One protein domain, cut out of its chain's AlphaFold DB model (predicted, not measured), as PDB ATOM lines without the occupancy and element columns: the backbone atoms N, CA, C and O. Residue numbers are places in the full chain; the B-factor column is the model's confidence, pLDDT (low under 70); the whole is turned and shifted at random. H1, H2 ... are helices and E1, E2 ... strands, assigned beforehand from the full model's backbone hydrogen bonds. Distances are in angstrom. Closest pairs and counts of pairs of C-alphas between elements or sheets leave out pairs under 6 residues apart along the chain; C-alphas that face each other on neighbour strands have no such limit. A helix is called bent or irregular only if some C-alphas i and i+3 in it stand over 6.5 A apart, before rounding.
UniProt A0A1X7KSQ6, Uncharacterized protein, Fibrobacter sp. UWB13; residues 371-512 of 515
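Overview. This is residues 371 to 512 of the 515 residues of an uncharacterized protein of Fibrobacter sp. UWB13 (UniProt A0A1X7KSQ6). A small, strongly twisted sheet of three strands, E1, E2 and E3, stands between helix H1 on one face and helix H3 on the other, and residues 503 to 510 of helix H6 pack on its edge strand E3. Beside this lobe lies a second one made mainly of loops round the short hairpin E4 and E5 and the short helix H4, while H5 packs on H3. The printed part has 142 residues, with six named helices and five named strands in the order E1, E2, H1, E3, H2, H3, E4, E5, H4, H5, H6; the class is mixed, helices and strands. The larger sheet runs E2, E1, E3 and the smaller one E4, E5, both antiparallel. The whole is compact, with a radius of gyration of the C-alphas of 15.2 A and spans of 42 by 36 by 25 A.

Arrangement. E1, residues 371 to 377, is the inner strand of the sheet. It forms a hairpin with E2, residues 382 to 389, antiparallel at 152 degrees; N 383 and O 375 are 2.8 A apart, within hydrogen-bond range. E2 bends by 59 degrees at residue 386. H1, residues 390 to 399, is on the sheet at a height over the sheet of 8.8 A, over E1 and, only just, with 3 C-alphas, over E2; it runs along the strands, at 9 degrees to E1 on the local plane. E3, residues 404 to 411, is antiparallel to E1 at 166 degrees, with N 374 and O 408 at 2.8 A. E2, H1 and E3 form a split strand-helix-strand unit, two strands running the same way with E1 between them, and its crossover is right-handed. H2, residues 412 to 416, only grazes the sheet. H3, residues 423 to 436, is on the face opposite to H1, 9.8 A over the sheet and slantwise to the strands, at 43 degrees to E1 on the local plane. E4, residues 464 to 466, and E5, residues 471 to 473, form an antiparallel hairpin at 132 degrees, with N 473 and O 464 at 2.8 A. Residues 450 to 451 pair antiparallel with residues 465 to 466 of E4. H4, residues 475 to 479, only grazes the larger sheet; it is irregular, but only just, with C-alphas 475 and 478 at 6.7 A. H5, residues 488 to 494, touches H3 at a steep tilt of 44 degrees, opposite ways; the closest C-alphas, of Ala 429 and Tyr 494, are 5.6 A apart. H6, residues 498 to 510, touches H3 with residues 500 to 505 alone, at a steep tilt of 64 degrees; the closest C-alphas, of Ala 429 and Val 501, are 6.9 A apart. H6 is also on the sheet, where the closest C-alphas of E3 and H6, of Val 408 and Tyr 508, are 5.4 A apart. H1 and H6 are apart. In H1, H2, H5 and H6 every O i to N i+4 pair is within hydrogen-bond range; H3 has 8 of 10, and H4 has 0 of 1 but 1 of 2 O i to N i+3 pairs.

Along the chain. E1 begins at C-alpha 371, (20.977, 29.656, 56.117), and is 19.2 A long. E2 measures 19.7 A, H1 14.1 A, E3 20.6 A and H3 20.5 A. H3 ends at C-alpha 436, (1.329, 40.993, 54.406). H2, E4, E5, H4 and H5 are shorter. H6, 18.4 A long, ends at C-alpha 510, (11.371, 34.290, 65.705).

Size, cuts and confidence. The C-alphas farthest apart, of Lys 402 and Lys 456, are 42.4 A apart. The printed part has no cut. The link from H3 to E4 is long, with 27 residues, 437 to 463. Mean pLDDT of the printed part is 80.9; residues 412 to 424, 452 to 463 and 499 are under 70.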
ATOM      1  N   PHE A 371      22.219  28.911  56.070       80.00
ATOM      2  CA  PHE A 371      20.977  29.656  56.117       80.00
ATOM      3  C   PHE A 371      20.737  30.345  54.788       80.00
ATOM      4  O   PHE A 371      21.670  30.755  54.100       80.00
ATOM      5  N   LYS A 372      19.462  30.514  54.456       83.94
ATOM      6  CA  LYS A 372      19.018  31.349  53.349       83.94
ATOM      7  C   LYS A 372      18.421  32.628  53.916       83.94
ATOM      8  O   LYS A 372      17.475  32.587  54.703       83.94
ATOM      9  N   GLY A 373      18.989  33.760  53.524       87.94
ATOM     10  CA  GLY A 373      18.488  35.081  53.890       87.94
ATOM     11  C   GLY A 373      17.669  35.698  52.762       87.94
ATOM     12  O   GLY A 373      17.944  35.473  51.586       87.94
ATOM     13  N   PHE A 374      16.702  36.534  53.107       91.94
ATOM     14  CA  PHE A 374      16.024  37.429  52.177       91.94
ATOM     15  C   PHE A 374      16.017  38.824  52.781       91.94
ATOM     16  O   PHE A 374      15.533  39.006  53.894       91.94
ATOM     17  N   MET A 375      16.571  39.794  52.062       93.88
ATOM     18  CA  MET A 375      16.761  41.159  52.550       93.88
ATOM     19  C   MET A 375      15.878  42.102  51.751       93.88
ATOM     20  O   MET A 375      15.989  42.142  50.527       93.88
ATOM     21  N   LEU A 376      15.028  42.863  52.432       96.06
ATOM     22  CA  LEU A 376      14.212  43.914  51.843       96.06
ATOM     23  C   LEU A 376      14.834  45.266  52.168       96.06
ATOM     24  O   LEU A 376      15.074  45.581  53.330       96.06
ATOM     25  N   THR A 377      15.064  46.082  51.152       95.88
ATOM     26  CA  THR A 377      15.595  47.445  51.301       95.88
ATOM     27  C   THR A 377      14.481  48.488  51.217       95.88
ATOM     28  O   THR A 377      13.363  48.193  50.795       95.88
ATOM     29  N   LYS A 378      14.760  49.717  51.664       94.50
ATOM     30  CA  LYS A 378      13.776  50.812  51.773       94.50
ATOM     31  C   LYS A 378      13.158  51.244  50.436       94.50
ATOM     32  O   LYS A 378      12.040  51.750  50.436       94.50
ATOM     33  N   ASP A 379      13.848  51.030  49.316       94.00
ATOM     34  CA  ASP A 379      13.323  51.294  47.964       94.00
ATOM     35  C   ASP A 379      12.355  50.195  47.465       94.00
ATOM     36  O   ASP A 379      11.739  50.317  46.404       94.00
ATOM     37  N   GLY A 380      12.194  49.127  48.252       93.88
ATOM     38  CA  GLY A 380      11.341  47.982  47.972       93.88
ATOM     39  C   GLY A 380      12.028  46.834  47.238       93.88
ATOM     40  O   GLY A 380      11.354  45.862  46.881       93.88
ATOM     41  N   ARG A 381      13.350  46.884  47.024       94.19
ATOM     42  CA  ARG A 381      14.109  45.768  46.448       94.19
ATOM     43  C   ARG A 381      14.270  44.648  47.467       94.19
ATOM     44  O   ARG A 381      14.793  44.871  48.559       94.19
ATOM     45  N   CYS A 382      13.896  43.432  47.072       93.81
ATOM     46  CA  CYS A 382      14.166  42.215  47.833       93.81
ATOM     47  C   CYS A 382      15.289  41.406  47.176       93.81
ATOM     48  O   CYS A 382      15.222  41.105  45.982       93.81
ATOM     49  N   THR A 383      16.306  41.022  47.945       89.44
ATOM     50  CA  THR A 383      17.469  40.273  47.457       89.44
ATOM     51  C   THR A 383      17.676  39.001  48.281       89.44
ATOM     52  O   THR A 383      17.793  39.091  49.505       89.44
ATOM     53  N   PRO A 384      17.716  37.815  47.646       87.12
ATOM     54  CA  PRO A 384      18.100  36.592  48.331       87.12
ATOM     55  C   PRO A 384      19.604  36.602  48.631       87.12
ATOM     56  O   PRO A 384      20.421  36.957  47.781       87.12
ATOM     57  N   VAL A 385      19.968  36.176  49.833       83.12
ATOM     58  CA  VAL A 385      21.339  35.839  50.220       83.12
ATOM     59  C   VAL A 385      21.545  34.359  49.926       83.12
ATOM     60  O   VAL A 385      20.642  33.544  50.141       83.12
ATOM     61  N   ARG A 386      22.719  34.014  49.386       76.00
ATOM     62  CA  ARG A 386      23.094  32.617  49.145       76.00
ATOM     63  C   ARG A 386      23.175  31.852  50.468       76.00
ATOM     64  O   ARG A 386      23.175  32.453  51.538       76.00
ATOM     65  N   TYR A 387      23.232  30.528  50.360       72.75
ATOM     66  CA  TYR A 387      23.418  29.643  51.502       72.75
ATOM     67  C   TYR A 387      24.738  29.944  52.194       72.75
ATOM     68  O   TYR A 387      25.809  29.697  51.644       72.75
ATOM     69  N   GLU A 388      24.635  30.529  53.378       79.25
ATOM     70  CA  GLU A 388      25.771  31.032  54.135       79.25
ATOM     71  C   GLU A 388      25.552  30.790  55.622       79.25
ATOM     72  O   GLU A 388      24.424  30.643  56.093       79.25
ATOM     73  N   GLU A 389      26.645  30.739  56.370       81.94
ATOM     74  CA  GLU A 389      26.600  30.664  57.825       81.94
ATOM     75  C   GLU A 389      26.000  31.953  58.414       81.94
ATOM     76  O   GLU A 389      26.103  33.038  57.826       81.94
ATOM     77  N   ILE A 390      25.401  31.861  59.607       83.19
ATOM     78  CA  ILE A 390      24.804  33.024  60.293       83.19
ATOM     79  C   ILE A 390      25.753  34.219  60.423       83.19
ATOM     80  O   ILE A 390      25.283  35.324  60.152       83.19
ATOM     81  N   PRO A 391      27.041  34.064  60.798       84.88
ATOM     82  CA  PRO A 391      27.955  35.201  60.881       84.88
ATOM     83  C   PRO A 391      28.029  35.984  59.563       84.88
ATOM     84  O   PRO A 391      27.945  37.208  59.559       84.88
ATOM     85  N   SER A 392      28.081  35.287  58.427       86.81
ATOM     86  CA  SER A 392      28.140  35.906  57.098       86.81
ATOM     87  C   SER A 392      26.852  36.653  56.743       86.81
ATOM     88  O   SER A 392      26.903  37.773  56.230       86.81
ATOM     89  N   ILE A 393      25.683  36.077  57.054       87.69
ATOM     90  CA  ILE A 393      24.390  36.755  56.855       87.69
ATOM     91  C   ILE A 393      24.271  37.978  57.770       87.69
ATOM     92  O   ILE A 393      23.796  39.030  57.335       87.69
ATOM     93  N   TYR A 394      24.714  37.851  59.019       88.94
ATOM     94  CA  TYR A 394      24.716  38.926  60.005       88.94
ATOM     95  C   TYR A 394      25.546  40.121  59.527       88.94
ATOM     96  O   TYR A 394      25.024  41.234  59.466       88.94
ATOM     97  N   GLU A 395      26.793  39.894  59.104       89.50
ATOM     98  CA  GLU A 395      27.670  40.959  58.600       89.50
ATOM     99  C   GLU A 395      27.090  41.649  57.358       89.50
ATOM    100  O   GLU A 395      27.156  42.872  57.233       89.50
ATOM    101  N   LYS A 396      26.432  40.902  56.461       90.69
ATOM    102  CA  LYS A 396      25.752  41.483  55.290       90.69
ATOM    103  C   LYS A 396      24.579  42.374  55.671       90.69
ATOM    104  O   LYS A 396      24.454  43.480  55.148       90.69
ATOM    105  N   LEU A 397      23.728  41.906  56.579       90.38
ATOM    106  CA  LEU A 397      22.591  42.686  57.062       90.38
ATOM    107  C   LEU A 397      23.054  43.947  57.797       90.38
ATOM    108  O   LEU A 397      22.490  45.016  57.574       90.38
ATOM    109  N   LYS A 398      24.115  43.839  58.602       90.12
ATOM    110  CA  LYS A 398      24.729  44.963  59.315       90.12
ATOM    111  C   LYS A 398      25.355  45.980  58.361       90.12
ATOM    112  O   LYS A 398      25.113  47.176  58.487       90.12
ATOM    113  N   ALA A 399      26.076  45.528  57.334       90.62
ATOM    114  CA  ALA A 399      26.609  46.408  56.293       90.62
ATOM    115  C   ALA A 399      25.502  47.173  55.539       90.62
ATOM    116  O   ALA A 399      25.720  48.291  55.069       90.62
ATOM    117  N   MET A 400      24.301  46.592  55.444       88.50
ATOM    118  CA  MET A 400      23.143  47.183  54.768       88.50
ATOM    119  C   MET A 400      22.187  47.938  55.699       88.50
ATOM    120  O   MET A 400      21.209  48.494  55.197       88.50
ATOM    121  N   GLU A 401      22.455  48.014  57.006       88.44
ATOM    122  CA  GLU A 401      21.528  48.487  58.048       88.44
ATOM    123  C   GLU A 401      20.841  49.818  57.694       88.44
ATOM    124  O   GLU A 401      19.624  49.963  57.816       88.44
ATOM    125  N   LYS A 402      21.591  50.780  57.140       91.12
ATOM    126  CA  LYS A 402      21.060  52.099  56.745       91.12
ATOM    127  C   LYS A 402      19.992  52.028  55.649       91.12
ATOM    128  O   LYS A 402      19.091  52.870  55.608       91.12
ATOM    129  N   THR A 403      20.101  51.050  54.757       93.69
ATOM    130  CA  THR A 403      19.221  50.845  53.591       93.69
ATOM    131  C   THR A 403      18.221  49.711  53.784       93.69
ATOM    132  O   THR A 403      17.262  49.611  53.020       93.69
ATOM    133  N   LEU A 404      18.426  48.873  54.799       94.12
ATOM    134  CA  LEU A 404      17.582  47.740  55.130       94.12
ATOM    135  C   LEU A 404      16.225  48.230  55.654       94.12
ATOM    136  O   LEU A 404      16.131  49.175  56.438       94.12
ATOM    137  N   CYS A 405      15.161  47.595  55.182       94.62
ATOM    138  CA  CYS A 405      13.796  47.772  55.658       94.62
ATOM    139  C   CYS A 405      13.383  46.591  56.539       94.62
ATOM    140  O   CYS A 405      12.875  46.797  57.638       94.62
ATOM    141  N   ASP A 406      13.609  45.363  56.068       95.25
ATOM    142  CA  ASP A 406      13.272  44.138  56.795       95.25
ATOM    143  C   ASP A 406      14.062  42.944  56.236       95.25
ATOM    144  O   ASP A 406      14.745  43.059  55.217       95.25
ATOM    145  N   TYR A 407      13.974  41.789  56.888       94.62
ATOM    146  CA  TYR A 407      14.598  40.558  56.417       94.62
ATOM    147  C   TYR A 407      13.900  39.303  56.952       94.62
ATOM    148  O   TYR A 407      13.140  39.345  57.919       94.62
ATOM    149  N   VAL A 408      14.202  38.168  56.326       91.12
ATOM    150  CA  VAL A 408      13.834  36.817  56.770       91.12
ATOM    151  C   VAL A 408      15.081  35.940  56.706       91.12
ATOM    152  O   VAL A 408      15.815  36.000  55.720       91.12
ATOM    153  N   VAL A 409      15.318  35.116  57.729       87.62
ATOM    154  CA  VAL A 409      16.379  34.094  57.737       87.62
ATOM    155  C   VAL A 409      15.743  32.723  57.947       87.62
ATOM    156  O   VAL A 409      14.964  32.544  58.884       87.62
ATOM    157  N   ILE A 410      16.070  31.764  57.080       81.19
ATOM    158  CA  ILE A 410      15.533  30.394  57.089       81.19
ATOM    159  C   ILE A 410      16.698  29.402  57.160       81.19
ATOM    160  O   ILE A 410      17.660  29.525  56.404       81.19
ATOM    161  N   GLY A 411      16.626  28.428  58.070       74.25
ATOM    162  CA  GLY A 411      17.651  27.387  58.226       74.25
ATOM    163  C   GLY A 411      17.518  26.240  57.221       74.25
ATOM    164  O   GLY A 411      16.411  25.872  56.838       74.25
ATOM    165  N   ASN A 412      18.644  25.636  56.823       63.06
ATOM    166  CA  ASN A 412      18.674  24.560  55.822       63.06
ATOM    167  C   ASN A 412      17.944  23.269  56.258       63.06
ATOM    168  O   ASN A 412      17.346  22.596  55.428       63.06
ATOM    169  N   SER A 413      17.913  22.943  57.558       53.38
ATOM    170  CA  SER A 413      17.215  21.744  58.067       53.38
ATOM    171  C   SER A 413      15.698  21.807  57.888       53.38
ATOM    172  O   SER A 413      15.044  20.778  57.758       53.38
ATOM    173  N   LEU A 414      15.128  23.016  57.864       52.88
ATOM    174  CA  LEU A 414      13.729  23.201  57.502       52.88
ATOM    175  C   LEU A 414      13.546  22.761  56.045       52.88
ATOM    176  O   LEU A 414      12.646  21.985  55.759       52.88
ATOM    177  N   GLN A 415      14.471  23.112  55.148       50.28
ATOM    178  CA  GLN A 415      14.439  22.763  53.724       50.28
ATOM    179  C   GLN A 415      14.451  21.260  53.402       50.28
ATOM    180  O   GLN A 415      13.831  20.859  52.420       50.28
ATOM    181  N   GLU A 416      15.067  20.417  54.233       46.88
ATOM    182  CA  GLU A 416      15.038  18.952  54.057       46.88
ATOM    183  C   GLU A 416      13.635  18.358  54.257       46.88
ATOM    184  O   GLU A 416      13.277  17.384  53.596       46.88
ATOM    185  N   SER A 417      12.792  18.991  55.083       48.66
ATOM    186  CA  SER A 417      11.363  18.654  55.173       48.66
ATOM    187  C   SER A 417      10.542  19.142  53.964       48.66
ATOM    188  O   SER A 417       9.417  18.690  53.762       48.66
ATOM    189  N   TYR A 418      11.131  19.997  53.116       51.09
ATOM    190  CA  TYR A 418      10.525  20.647  51.948       51.09
ATOM    191  C   TYR A 418      11.022  20.097  50.599       51.09
ATOM    192  O   TYR A 418      10.955  20.816  49.601       51.09
ATOM    193  N   GLN A 419      11.446  18.826  50.506       47.31
ATOM    194  CA  GLN A 419      11.763  18.165  49.216       47.31
ATOM    195  C   GLN A 419      10.627  18.225  48.158       47.31
ATOM    196  O   GLN A 419      10.824  17.802  47.023       47.31
ATOM    197  N   PHE A 420       9.463  18.790  48.495       44.25
ATOM    198  CA  PHE A 420       8.301  18.973  47.627       44.25
ATOM    199  C   PHE A 420       8.137  20.375  47.004       44.25
ATOM    200  O   PHE A 420       7.228  20.543  46.194       44.25
ATOM    201  N   PHE A 421       8.978  21.377  47.320       51.12
ATOM    202  CA  PHE A 421       8.780  22.750  46.811       51.12
ATOM    203  C   PHE A 421       9.998  23.308  46.048       51.12
ATOM    204  O   PHE A 421      11.087  23.413  46.620       51.12
ATOM    205  N   PRO A 422       9.840  23.725  44.774       55.25
ATOM    206  CA  PRO A 422      10.891  24.403  44.015       55.25
ATOM    207  C   PRO A 422      11.395  25.664  44.739       55.25
ATOM    208  O   PRO A 422      10.609  26.461  45.252       55.25
ATOM    209  N   GLY A 423      12.712  25.902  44.754       54.19
ATOM    210  CA  GLY A 423      13.327  27.033  45.481       54.19
ATOM    211  C   GLY A 423      12.858  28.430  45.039       54.19
ATOM    212  O   GLY A 423      13.012  29.406  45.782       54.19
ATOM    213  N   ASP A 424      12.260  28.499  43.856       60.69
ATOM    214  CA  ASP A 424      11.643  29.659  43.228       60.69
ATOM    215  C   ASP A 424      10.316  30.074  43.889       60.69
ATOM    216  O   ASP A 424       9.947  31.252  43.887       60.69
ATOM    217  N   ASP A 425       9.615  29.119  44.503       70.56
ATOM    218  CA  ASP A 425       8.349  29.353  45.198       70.56
ATOM    219  C   ASP A 425       8.577  29.969  46.583       70.56
ATOM    220  O   ASP A 425       7.822  30.847  47.002       70.56
ATOM    221  N   VAL A 426       9.692  29.635  47.246       79.94
ATOM    222  CA  VAL A 426      10.073  30.230  48.542       79.94
ATOM    223  C   VAL A 426      10.335  31.730  48.408       79.94
ATOM    224  O   VAL A 426       9.860  32.515  49.223       79.94
ATOM    225  N   PHE A 427      11.064  32.158  47.369       86.88
ATOM    226  CA  PHE A 427      11.330  33.585  47.165       86.88
ATOM    227  C   PHE A 427      10.030  34.366  46.953       86.88
ATOM    228  O   PHE A 427       9.829  35.402  47.583       86.88
ATOM    229  N   LYS A 428       9.122  33.851  46.116       88.31
ATOM    230  CA  LYS A 428       7.833  34.492  45.811       88.31
ATOM    231  C   LYS A 428       6.921  34.546  47.042       88.31
ATOM    232  O   LYS A 428       6.295  35.580  47.282       88.31
ATOM    233  N   ALA A 429       6.916  33.496  47.863       88.38
ATOM    234  CA  ALA A 429       6.203  33.476  49.137       88.38
ATOM    235  C   ALA A 429       6.756  34.518  50.128       88.38
ATOM    236  O   ALA A 429       5.981  35.253  50.738       88.38
ATOM    237  N   VAL A 430       8.082  34.679  50.220       91.81
ATOM    238  CA  VAL A 430       8.710  35.716  51.062       91.81
ATOM    239  C   VAL A 430       8.340  37.134  50.609       91.81
ATOM    240  O   VAL A 430       8.095  38.003  51.445       91.81
ATOM    241  N   LEU A 431       8.233  37.386  49.300       93.88
ATOM    242  CA  LEU A 431       7.744  38.679  48.807       93.88
ATOM    243  C   LEU A 431       6.317  38.966  49.309       93.88
ATOM    244  O   LEU A 431       6.028  40.082  49.742       93.88
ATOM    245  N   CYS A 432       5.443  37.956  49.294       93.50
ATOM    246  CA  CYS A 432       4.070  38.073  49.791       93.50
ATOM    247  C   CYS A 432       4.021  38.246  51.315       93.50
ATOM    248  O   CYS A 432       3.221  39.033  51.815       93.50
ATOM    249  N   LEU A 433       4.904  37.570  52.053       93.88
ATOM    250  CA  LEU A 433       5.070  37.743  53.497       93.88
ATOM    251  C   LEU A 433       5.417  39.199  53.852       93.88
ATOM    252  O   LEU A 433       4.819  39.778  54.759       93.88
ATOM    253  N   PHE A 434       6.352  39.819  53.130       96.00
ATOM    254  CA  PHE A 434       6.692  41.224  53.358       96.00
ATOM    255  C   PHE A 434       5.513  42.162  53.058       96.00
ATOM    256  O   PHE A 434       5.256  43.075  53.844       96.00
ATOM    257  N   LEU A 435       4.751  41.911  51.985       93.69
ATOM    258  CA  LEU A 435       3.526  42.665  51.690       93.69
ATOM    259  C   LEU A 435       2.470  42.514  52.794       93.69
ATOM    260  O   LEU A 435       1.915  43.515  53.246       93.69
ATOM    261  N   LYS A 436       2.236  41.287  53.281       93.12
ATOM    262  CA  LYS A 436       1.329  40.993  54.406       93.12
ATOM    263  C   LYS A 436       1.712  41.791  55.657       93.12
ATOM    264  O   LYS A 436       0.847  42.304  56.360       93.12
ATOM    265  N   ASN A 437       3.012  41.971  55.882       93.31
ATOM    266  CA  ASN A 437       3.567  42.781  56.969       93.31
ATOM    267  C   ASN A 437       3.693  44.279  56.621       93.31
ATOM    268  O   ASN A 437       4.475  45.003  57.239       93.31
ATOM    269  N   LYS A 438       2.907  44.762  55.648       94.44
ATOM    270  CA  LYS A 438       2.800  46.175  55.249       94.44
ATOM    271  C   LYS A 438       4.141  46.802  54.852       94.44
ATOM    272  O   LYS A 438       4.358  47.998  55.053       94.44
ATOM    273  N   ARG A 439       5.065  46.005  54.308       95.88
ATOM    274  CA  ARG A 439       6.325  46.514  53.758       95.88
ATOM    275  C   ARG A 439       6.152  46.883  52.293       95.88
ATOM    276  O   ARG A 439       5.425  46.220  51.559       95.88
ATOM    277  N   ASN A 440       6.852  47.928  51.861       93.56
ATOM    278  CA  ASN A 440       6.907  48.289  50.452       93.56
ATOM    279  C   ASN A 440       7.766  47.257  49.713       93.56
ATOM    280  O   ASN A 440       8.969  47.191  49.942       93.56
ATOM    281  N   VAL A 441       7.155  46.448  48.851       95.56
ATOM    282  CA  VAL A 441       7.851  45.447  48.038       95.56
ATOM    283  C   VAL A 441       7.610  45.777  46.576       95.56
ATOM    284  O   VAL A 441       6.466  45.860  46.137       95.56
ATOM    285  N   ARG A 442       8.689  45.927  45.805       95.38
ATOM    286  CA  ARG A 442       8.628  46.149  44.358       95.38
ATOM    287  C   ARG A 442       9.352  45.019  43.645       95.38
ATOM    288  O   ARG A 442      10.580  44.980  43.587       95.38
ATOM    289  N   ASN A 443       8.586  44.074  43.103       93.88
ATOM    290  CA  ASN A 443       9.138  42.921  42.393       93.88
ATOM    291  C   ASN A 443       8.273  42.507  41.196       93.88
ATOM    292  O   ASN A 443       7.059  42.360  41.330       93.88
ATOM    293  N   CYS A 444       8.887  42.270  40.034       91.00
ATOM    294  CA  CYS A 444       8.170  41.965  38.795       91.00
ATOM    295  C   CYS A 444       7.329  40.676  38.861       91.00
ATOM    296  O   CYS A 444       6.372  40.577  38.100       91.00
ATOM    297  N   PHE A 445       7.614  39.726  39.765       89.62
ATOM    298  CA  PHE A 445       6.743  38.557  39.990       89.62
ATOM    299  C   PHE A 445       5.356  38.938  40.533       89.62
ATOM    300  O   PHE A 445       4.375  38.239  40.291       89.62
ATOM    301  N   LEU A 446       5.271  40.063  41.242       91.62
ATOM    302  CA  LEU A 446       4.041  40.579  41.838       91.62
ATOM    303  C   LEU A 446       3.358  41.635  40.959       91.62
ATOM    304  O   LEU A 446       2.331  42.172  41.352       91.62
ATOM    305  N   CYS A 447       3.922  41.963  39.794       92.56
ATOM    306  CA  CYS A 447       3.403  43.021  38.931       92.56
ATOM    307  C   CYS A 447       2.212  42.536  38.091       92.56
ATOM    308  O   CYS A 447       2.305  41.505  37.429       92.56
ATOM    309  N   GLN A 448       1.136  43.319  37.990       92.31
ATOM    310  CA  GLN A 448      -0.018  43.010  37.121       92.31
ATOM    311  C   GLN A 448       0.330  42.896  35.628       92.31
ATOM    312  O   GLN A 448      -0.364  42.246  34.836       92.31
ATOM    313  N   HIS A 449       1.440  43.514  35.221       90.75
ATOM    314  CA  HIS A 449       1.913  43.491  33.844       90.75
ATOM    315  C   HIS A 449       2.828  42.297  33.537       90.75
ATOM    316  O   HIS A 449       3.303  42.196  32.404       90.75
ATOM    317  N   CYS A 450       3.067  41.379  34.480       86.19
ATOM    318  CA  CYS A 450       3.892  40.198  34.232       86.19
ATOM    319  C   CYS A 450       3.140  39.114  33.423       86.19
ATOM    320  O   CYS A 450       1.915  38.972  33.494       86.19
ATOM    321  N   ARG A 451       3.872  38.315  32.631       77.00
ATOM    322  CA  ARG A 451       3.397  37.035  32.064       77.00
ATOM    323  C   ARG A 451       4.396  35.914  32.338       77.00
ATOM    324  O   ARG A 451       5.602  36.147  32.348       77.00
ATOM    325  N   LYS A 452       3.879  34.688  32.474       64.31
ATOM    326  CA  LYS A 452       4.689  33.468  32.366       64.31
ATOM    327  C   LYS A 452       5.149  33.322  30.911       64.31
ATOM    328  O   LYS A 452       4.331  33.406  29.995       64.31
ATOM    329  N   ASN A 453       6.450  33.148  30.700       59.34
ATOM    330  CA  ASN A 453       7.026  32.931  29.376       59.34
ATOM    331  C   ASN A 453       6.719  31.480  28.947       59.34
ATOM    332  O   ASN A 453       7.068  30.551  29.663       59.34
ATOM    333  N   TRP A 454       6.046  31.264  27.811       47.12
ATOM    334  CA  TRP A 454       5.579  29.930  27.370       47.12
ATOM    335  C   TRP A 454       6.668  29.097  26.656       47.12
ATOM    336  O   TRP A 454       6.371  28.089  26.020       47.12
ATOM    337  N   LYS A 455       7.953  29.474  26.699       46.56
ATOM    338  CA  LYS A 455       8.986  28.671  26.020       46.56
ATOM    339  C   LYS A 455       9.204  27.341  26.759       46.56
ATOM    340  O   LYS A 455       9.910  27.290  27.759       46.56
ATOM    341  N   LYS A 456       8.587  26.267  26.245       35.34
ATOM    342  CA  LYS A 456       8.841  24.873  26.641       35.34
ATOM    343  C   LYS A 456      10.346  24.580  26.565       35.34
ATOM    344  O   LYS A 456      10.935  24.756  25.502       35.34
ATOM    345  N   GLY A 457      10.926  24.086  27.659       46.03
ATOM    346  CA  GLY A 457      12.245  23.440  27.657       46.03
ATOM    347  C   GLY A 457      13.437  24.257  28.163       46.03
ATOM    348  O   GLY A 457      14.564  23.834  27.936       46.03
ATOM    349  N   VAL A 458      13.237  25.386  28.853       38.88
ATOM    350  CA  VAL A 458      14.335  26.104  29.531       38.88
ATOM    351  C   VAL A 458      14.107  26.043  31.042       38.88
ATOM    352  O   VAL A 458      13.022  26.381  31.507       38.88
ATOM    353  N   ALA A 459      15.107  25.557  31.783       40.25
ATOM    354  CA  ALA A 459      15.112  25.494  33.247       40.25
ATOM    355  C   ALA A 459      14.974  26.891  33.896       40.25
ATOM    356  O   ALA A 459      15.191  27.893  33.219       40.25
ATOM    357  N   ASP A 460      14.627  26.898  35.193       43.00
ATOM    358  CA  ASP A 460      14.259  27.949  36.179       43.00
ATOM    359  C   ASP A 460      14.739  29.415  36.047       43.00
ATOM    360  O   ASP A 460      14.303  30.265  36.816       43.00
ATOM    361  N   ASP A 461      15.540  29.792  35.057       50.25
ATOM    362  CA  ASP A 461      15.980  31.172  34.806       50.25
ATOM    363  C   ASP A 461      15.121  31.866  33.728       50.25
ATOM    364  O   ASP A 461      15.600  32.616  32.873       50.25
ATOM    365  N   THR A 462      13.817  31.561  33.702       54.88
ATOM    366  CA  THR A 462      12.935  32.086  32.655       54.88
ATOM    367  C   THR A 462      12.745  33.596  32.851       54.88
ATOM    368  O   THR A 462      12.194  34.017  33.872       54.88
ATOM    369  N   PRO A 463      13.125  34.447  31.883       65.06
ATOM    370  CA  PRO A 463      13.025  35.888  32.059       65.06
ATOM    371  C   PRO A 463      11.561  36.334  32.189       65.06
ATOM    372  O   PRO A 463      10.703  35.913  31.401       65.06
ATOM    373  N   ILE A 464      11.280  37.210  33.161       80.25
ATOM    374  CA  ILE A 464       9.944  37.771  33.398       80.25
ATOM    375  C   ILE A 464       9.600  38.682  32.221       80.25
ATOM    376  O   ILE A 464      10.300  39.660  31.964       80.25
ATOM    377  N   TYR A 465       8.521  38.382  31.500       85.38
ATOM    378  CA  TYR A 465       8.079  39.230  30.395       85.38
ATOM    379  C   TYR A 465       7.146  40.336  30.899       85.38
ATOM    380  O   TYR A 465       6.120  40.049  31.526       85.38
ATOM    381  N   CYS A 466       7.485  41.591  30.602       87.94
ATOM    382  CA  CYS A 466       6.685  42.758  30.947       87.94
ATOM    383  C   CYS A 466       5.797  43.172  29.768       87.94
ATOM    384  O   CYS A 466       6.292  43.617  28.734       87.94
ATOM    385  N   LYS A 467       4.470  43.108  29.936       89.44
ATOM    386  CA  LYS A 467       3.502  43.551  28.912       89.44
ATOM    387  C   LYS A 467       3.584  45.043  28.608       89.44
ATOM    388  O   LYS A 467       3.195  45.451  27.524       89.44
ATOM    389  N   LYS A 468       4.016  45.856  29.573       91.88
ATOM    390  CA  LYS A 468       4.008  47.314  29.428       91.88
ATOM    391  C   LYS A 468       5.184  47.818  28.595       91.88
ATOM    392  O   LYS A 468       5.015  48.728  27.794       91.88
ATOM    393  N   HIS A 469       6.351  47.206  28.774       87.44
ATOM    394  CA  HIS A 469       7.576  47.543  28.045       87.44
ATOM    395  C   HIS A 469       7.853  46.607  26.860       87.44
ATOM    396  O   HIS A 469       8.807  46.826  26.122       87.44
ATOM    397  N   TYR A 470       7.029  45.570  26.681       87.31
ATOM    398  CA  TYR A 470       7.149  44.562  25.625       87.31
ATOM    399  C   TYR A 470       8.517  43.854  25.568       87.31
ATOM    400  O   TYR A 470       8.937  43.384  24.513       87.31
ATOM    401  N   ASN A 471       9.203  43.725  26.707       85.75
ATOM    402  CA  ASN A 471      10.536  43.134  26.817       85.75
ATOM    403  C   ASN A 471      10.671  42.203  28.035       85.75
ATOM    404  O   ASN A 471       9.778  42.089  28.882       85.75
ATOM    405  N   THR A 472      11.798  41.496  28.103       84.31
ATOM    406  CA  THR A 472      12.198  40.711  29.272       84.31
ATOM    407  C   THR A 472      12.825  41.609  30.336       84.31
ATOM    408  O   THR A 472      13.583  42.525  30.028       84.31
ATOM    409  N   CYS A 473      12.529  41.335  31.603       81.56
ATOM    410  CA  CYS A 473      13.056  42.072  32.746       81.56
ATOM    411  C   CYS A 473      13.497  41.117  33.863       81.56
ATOM    412  O   CYS A 473      13.041  39.972  33.946       81.56
ATOM    413  N   ARG A 474      14.393  41.590  34.733       84.44
ATOM    414  CA  ARG A 474      14.727  40.908  35.987       84.44
ATOM    415  C   ARG A 474      13.692  41.269  37.049       84.44
ATOM    416  O   ARG A 474      13.062  42.326  36.996       84.44
ATOM    417  N   SER A 475      13.552  40.410  38.054       86.31
ATOM    418  CA  SER A 475      12.592  40.584  39.154       86.31
ATOM    419  C   SER A 475      12.735  41.929  39.880       86.31
ATOM    420  O   SER A 475      11.732  42.550  40.223       86.31
ATOM    421  N   GLY A 476      13.965  42.429  40.038       87.12
ATOM    422  CA  GLY A 476      14.255  43.709  40.690       87.12
ATOM    423  C   GLY A 476      13.975  44.970  39.862       87.12
ATOM    424  O   GLY A 476      13.942  46.053  40.437       87.12
ATOM    425  N   ASN A 477      13.734  44.876  38.544       90.62
ATOM    426  CA  ASN A 477      13.473  46.063  37.707       90.62
ATOM    427  C   ASN A 477      12.201  46.827  38.119       90.62
ATOM    428  O   ASN A 477      12.057  48.002  37.792       90.62
ATOM    429  N   ALA A 478      11.293  46.186  38.859       92.38
ATOM    430  CA  ALA A 478      10.093  46.810  39.409       92.38
ATOM    431  C   ALA A 478      10.383  48.025  40.306       92.38
ATOM    432  O   ALA A 478       9.546  48.920  40.391       92.38
ATOM    433  N   VAL A 479      11.554  48.075  40.947       93.88
ATOM    434  CA  VAL A 479      11.951  49.151  41.871       93.88
ATOM    435  C   VAL A 479      12.021  50.509  41.175       93.88
ATOM    436  O   VAL A 479      11.620  51.514  41.751       93.88
ATOM    437  N   GLU A 480      12.474  50.532  39.924       93.81
ATOM    438  CA  GLU A 480      12.634  51.748  39.114       93.81
ATOM    439  C   GLU A 480      11.508  51.899  38.077       93.81
ATOM    440  O   GLU A 480      11.462  52.863  37.316       93.81
ATOM    441  N   CYS A 481      10.569  50.949  38.024       93.25
ATOM    442  CA  CYS A 481       9.512  50.954  37.022       93.25
ATOM    443  C   CYS A 481       8.376  51.905  37.428       93.25
ATOM    444  O   CYS A 481       7.662  51.666  38.402       93.25
ATOM    445  N   GLY A 482       8.159  52.955  36.633       92.31
ATOM    446  CA  GLY A 482       7.038  53.889  36.811       92.31
ATOM    447  C   GLY A 482       5.651  53.278  36.568       92.31
ATOM    448  O   GLY A 482       4.656  53.875  36.952       92.31
ATOM    449  N   TYR A 483       5.578  52.087  35.966       93.31
ATOM    450  CA  TYR A 483       4.329  51.365  35.686       93.31
ATOM    451  C   TYR A 483       4.097  50.166  36.613       93.31
ATOM    452  O   TYR A 483       3.264  49.310  36.324       93.31
ATOM    453  N   TYR A 484       4.895  50.013  37.669       94.25
ATOM    454  CA  TYR A 484       4.734  48.886  38.579       94.25
ATOM    455  C   TYR A 484       3.458  49.033  39.408       94.25
ATOM    456  O   TYR A 484       3.335  49.969  40.194       94.25
ATOM    457  N   GLU A 485       2.577  48.047  39.287       93.50
ATOM    458  CA  GLU A 485       1.346  47.926  40.062       93.50
ATOM    459  C   GLU A 485       1.188  46.477  40.531       93.50
ATOM    460  O   GLU A 485       1.492  45.535  39.790       93.50
ATOM    461  N   ILE A 486       0.746  46.304  41.777       93.56
ATOM    462  CA  ILE A 486       0.625  44.998  42.430       93.56
ATOM    463  C   ILE A 486      -0.563  44.217  41.853       93.56
ATOM    464  O   ILE A 486      -1.624  44.768  41.588       93.56
ATOM    465  N   SER A 487      -0.377  42.910  41.684       92.00
ATOM    466  CA  SER A 487      -1.391  41.950  41.249       92.00
ATOM    467  C   SER A 487      -1.877  41.111  42.426       92.00
ATOM    468  O   SER A 487      -1.157  40.216  42.874       92.00
ATOM    469  N   GLU A 488      -3.113  41.335  42.876       89.62
ATOM    470  CA  GLU A 488      -3.764  40.498  43.900       89.62
ATOM    471  C   GLU A 488      -3.791  39.025  43.479       89.62
ATOM    472  O   GLU A 488      -3.377  38.146  44.228       89.62
ATOM    473  N   ARG A 489      -4.094  38.756  42.205       85.62
ATOM    474  CA  ARG A 489      -4.059  37.401  41.640       85.62
ATOM    475  C   ARG A 489      -2.695  36.718  41.789       85.62
ATOM    476  O   ARG A 489      -2.630  35.494  41.909       85.62
ATOM    477  N   SER A 490      -1.602  37.479  41.708       84.50
ATOM    478  CA  SER A 490      -0.255  36.927  41.894       84.50
ATOM    479  C   SER A 490      -0.005  36.596  43.363       84.50
ATOM    480  O   SER A 490       0.565  35.546  43.646       84.50
ATOM    481  N   ILE A 491      -0.468  37.448  44.280       86.88
ATOM    482  CA  ILE A 491      -0.395  37.209  45.727       86.88
ATOM    483  C   ILE A 491      -1.157  35.929  46.079       86.88
ATOM    484  O   ILE A 491      -0.556  35.004  46.622       86.88
ATOM    485  N   ASP A 492      -2.420  35.822  45.656       84.94
ATOM    486  CA  ASP A 492      -3.258  34.645  45.902       84.94
ATOM    487  C   ASP A 492      -2.608  33.369  45.382       84.94
ATOM    488  O   ASP A 492      -2.657  32.327  46.027       84.94
ATOM    489  N   TYR A 493      -1.986  33.434  44.201       83.19
ATOM    490  CA  TYR A 493      -1.308  32.291  43.604       83.19
ATOM    491  C   TYR A 493      -0.093  31.837  44.427       83.19
ATOM    492  O   TYR A 493       0.103  30.633  44.591       83.19
ATOM    493  N   TYR A 494       0.710  32.767  44.951       83.31
ATOM    494  CA  TYR A 494       1.905  32.437  45.737       83.31
ATOM    495  C   TYR A 494       1.604  32.097  47.202       83.31
ATOM    496  O   TYR A 494       2.445  31.492  47.860       83.31
ATOM    497  N   GLN A 495       0.412  32.431  47.699       82.12
ATOM    498  CA  GLN A 495      -0.039  32.113  49.057       82.12
ATOM    499  C   GLN A 495      -0.891  30.837  49.154       82.12
ATOM    500  O   GLN A 495      -1.346  30.496  50.239       82.12
ATOM    501  N   ARG A 496      -1.089  30.089  48.057       78.50
ATOM    502  CA  ARG A 496      -1.900  28.852  48.074       78.50
ATOM    503  C   ARG A 496      -1.350  27.758  48.985       78.50
ATOM    504  O   ARG A 496      -2.101  26.885  49.402       78.50
ATOM    505  N   ASN A 497      -0.047  27.777  49.249       73.00
ATOM    506  CA  ASN A 497       0.605  26.798  50.103       73.00
ATOM    507  C   ASN A 497       0.602  27.280  51.559       73.00
ATOM    508  O   ASN A 497       1.494  28.025  51.970       73.00
ATOM    509  N   TRP A 498      -0.414  26.857  52.310       70.00
ATOM    510  CA  TRP A 498      -0.613  27.254  53.702       70.00
ATOM    511  C   TRP A 498       0.555  26.860  54.612       70.00
ATOM    512  O   TRP A 498       1.028  27.708  55.366       70.00
ATOM    513  N   ASP A 499       1.091  25.646  54.466       64.44
ATOM    514  CA  ASP A 499       2.196  25.147  55.297       64.44
ATOM    515  C   ASP A 499       3.473  25.986  55.119       64.44
ATOM    516  O   ASP A 499       4.174  26.310  56.079       64.44
ATOM    517  N   LEU A 500       3.777  26.382  53.875       73.56
ATOM    518  CA  LEU A 500       4.916  27.255  53.586       73.56
ATOM    519  C   LEU A 500       4.708  28.663  54.160       73.56
ATOM    520  O   LEU A 500       5.650  29.262  54.679       73.56
ATOM    521  N   VAL A 501       3.493  29.207  54.055       78.94
ATOM    522  CA  VAL A 501       3.169  30.544  54.575       78.94
ATOM    523  C   VAL A 501       3.282  30.577  56.099       78.94
ATOM    524  O   VAL A 501       3.887  31.508  56.632       78.94
ATOM    525  N   GLU A 502       2.757  29.568  56.793       76.38
ATOM    526  CA  GLU A 502       2.815  29.475  58.253       76.38
ATOM    527  C   GLU A 502       4.259  29.372  58.761       76.38
ATOM    528  O   GLU A 502       4.656  30.118  59.662       76.38
ATOM    529  N   LEU A 503       5.085  28.537  58.120       73.00
ATOM    530  CA  LEU A 503       6.507  28.445  58.453       73.00
ATOM    531  C   LEU A 503       7.223  29.790  58.275       73.00
ATOM    532  O   LEU A 503       8.023  30.201  59.119       73.00
ATOM    533  N   LEU A 504       6.999  30.459  57.142       82.19
ATOM    534  CA  LEU A 504       7.658  31.731  56.859       82.19
ATOM    535  C   LEU A 504       7.238  32.807  57.868       82.19
ATOM    536  O   LEU A 504       8.094  33.584  58.292       82.19
ATOM    537  N   ASP A 505       5.971  32.822  58.293       81.75
ATOM    538  CA  ASP A 505       5.479  33.682  59.377       81.75
ATOM    539  C   ASP A 505       6.198  33.385  60.710       81.75
ATOM    540  O   ASP A 505       6.568  34.313  61.434       81.75
ATOM    541  N   GLU A 506       6.439  32.114  61.045       78.75
ATOM    542  CA  GLU A 506       7.222  31.723  62.226       78.75
ATOM    543  C   GLU A 506       8.671  32.211  62.124       78.75
ATOM    544  O   GLU A 506       9.145  32.943  62.995       78.75
ATOM    545  N   CYS A 507       9.355  31.904  61.017       81.31
ATOM    546  CA  CYS A 507      10.732  32.338  60.782       81.31
ATOM    547  C   CYS A 507      10.857  33.866  60.825       81.31
ATOM    548  O   CYS A 507      11.809  34.402  61.390       81.31
ATOM    549  N   TYR A 508       9.891  34.582  60.247       86.81
ATOM    550  CA  TYR A 508       9.843  36.038  60.287       86.81
ATOM    551  C   TYR A 508       9.689  36.558  61.716       86.81
ATOM    552  O   TYR A 508      10.329  37.539  62.070       86.81
ATOM    553  N   ARG A 509       8.886  35.933  62.576       82.44
ATOM    554  CA  ARG A 509       8.744  36.395  63.966       82.44
ATOM    555  C   ARG A 509       9.968  36.075  64.816       82.44
ATOM    556  O   ARG A 509      10.449  36.954  65.534       82.44
ATOM    557  N   ASP A 510      10.499  34.865  64.682       75.88
ATOM    558  CA  ASP A 510      11.371  34.290  65.705       75.88
ATOM    559  C   ASP A 510      12.862  34.361  65.350       75.88
ATOM    560  O   ASP A 510      13.706  34.502  66.242       75.88
ATOM    561  N   ASN A 511      13.217  34.370  64.058       79.88
ATOM    562  CA  ASN A 511      14.615  34.371  63.599       79.88
ATOM    563  C   ASN A 511      15.174  35.796  63.473       79.88
ATOM    564  O   ASN A 511      15.700  36.200  62.431       79.88
ATOM    565  N   ARG A 512      15.063  36.585  64.547       87.06
ATOM    566  CA  ARG A 512      15.563  37.965  64.586       87.06
ATOM    567  C   ARG A 512      17.006  38.038  65.054       87.06
ATOM    568  O   ARG A 512      17.334  37.622  66.161       87.06
TER     569      ARG A 512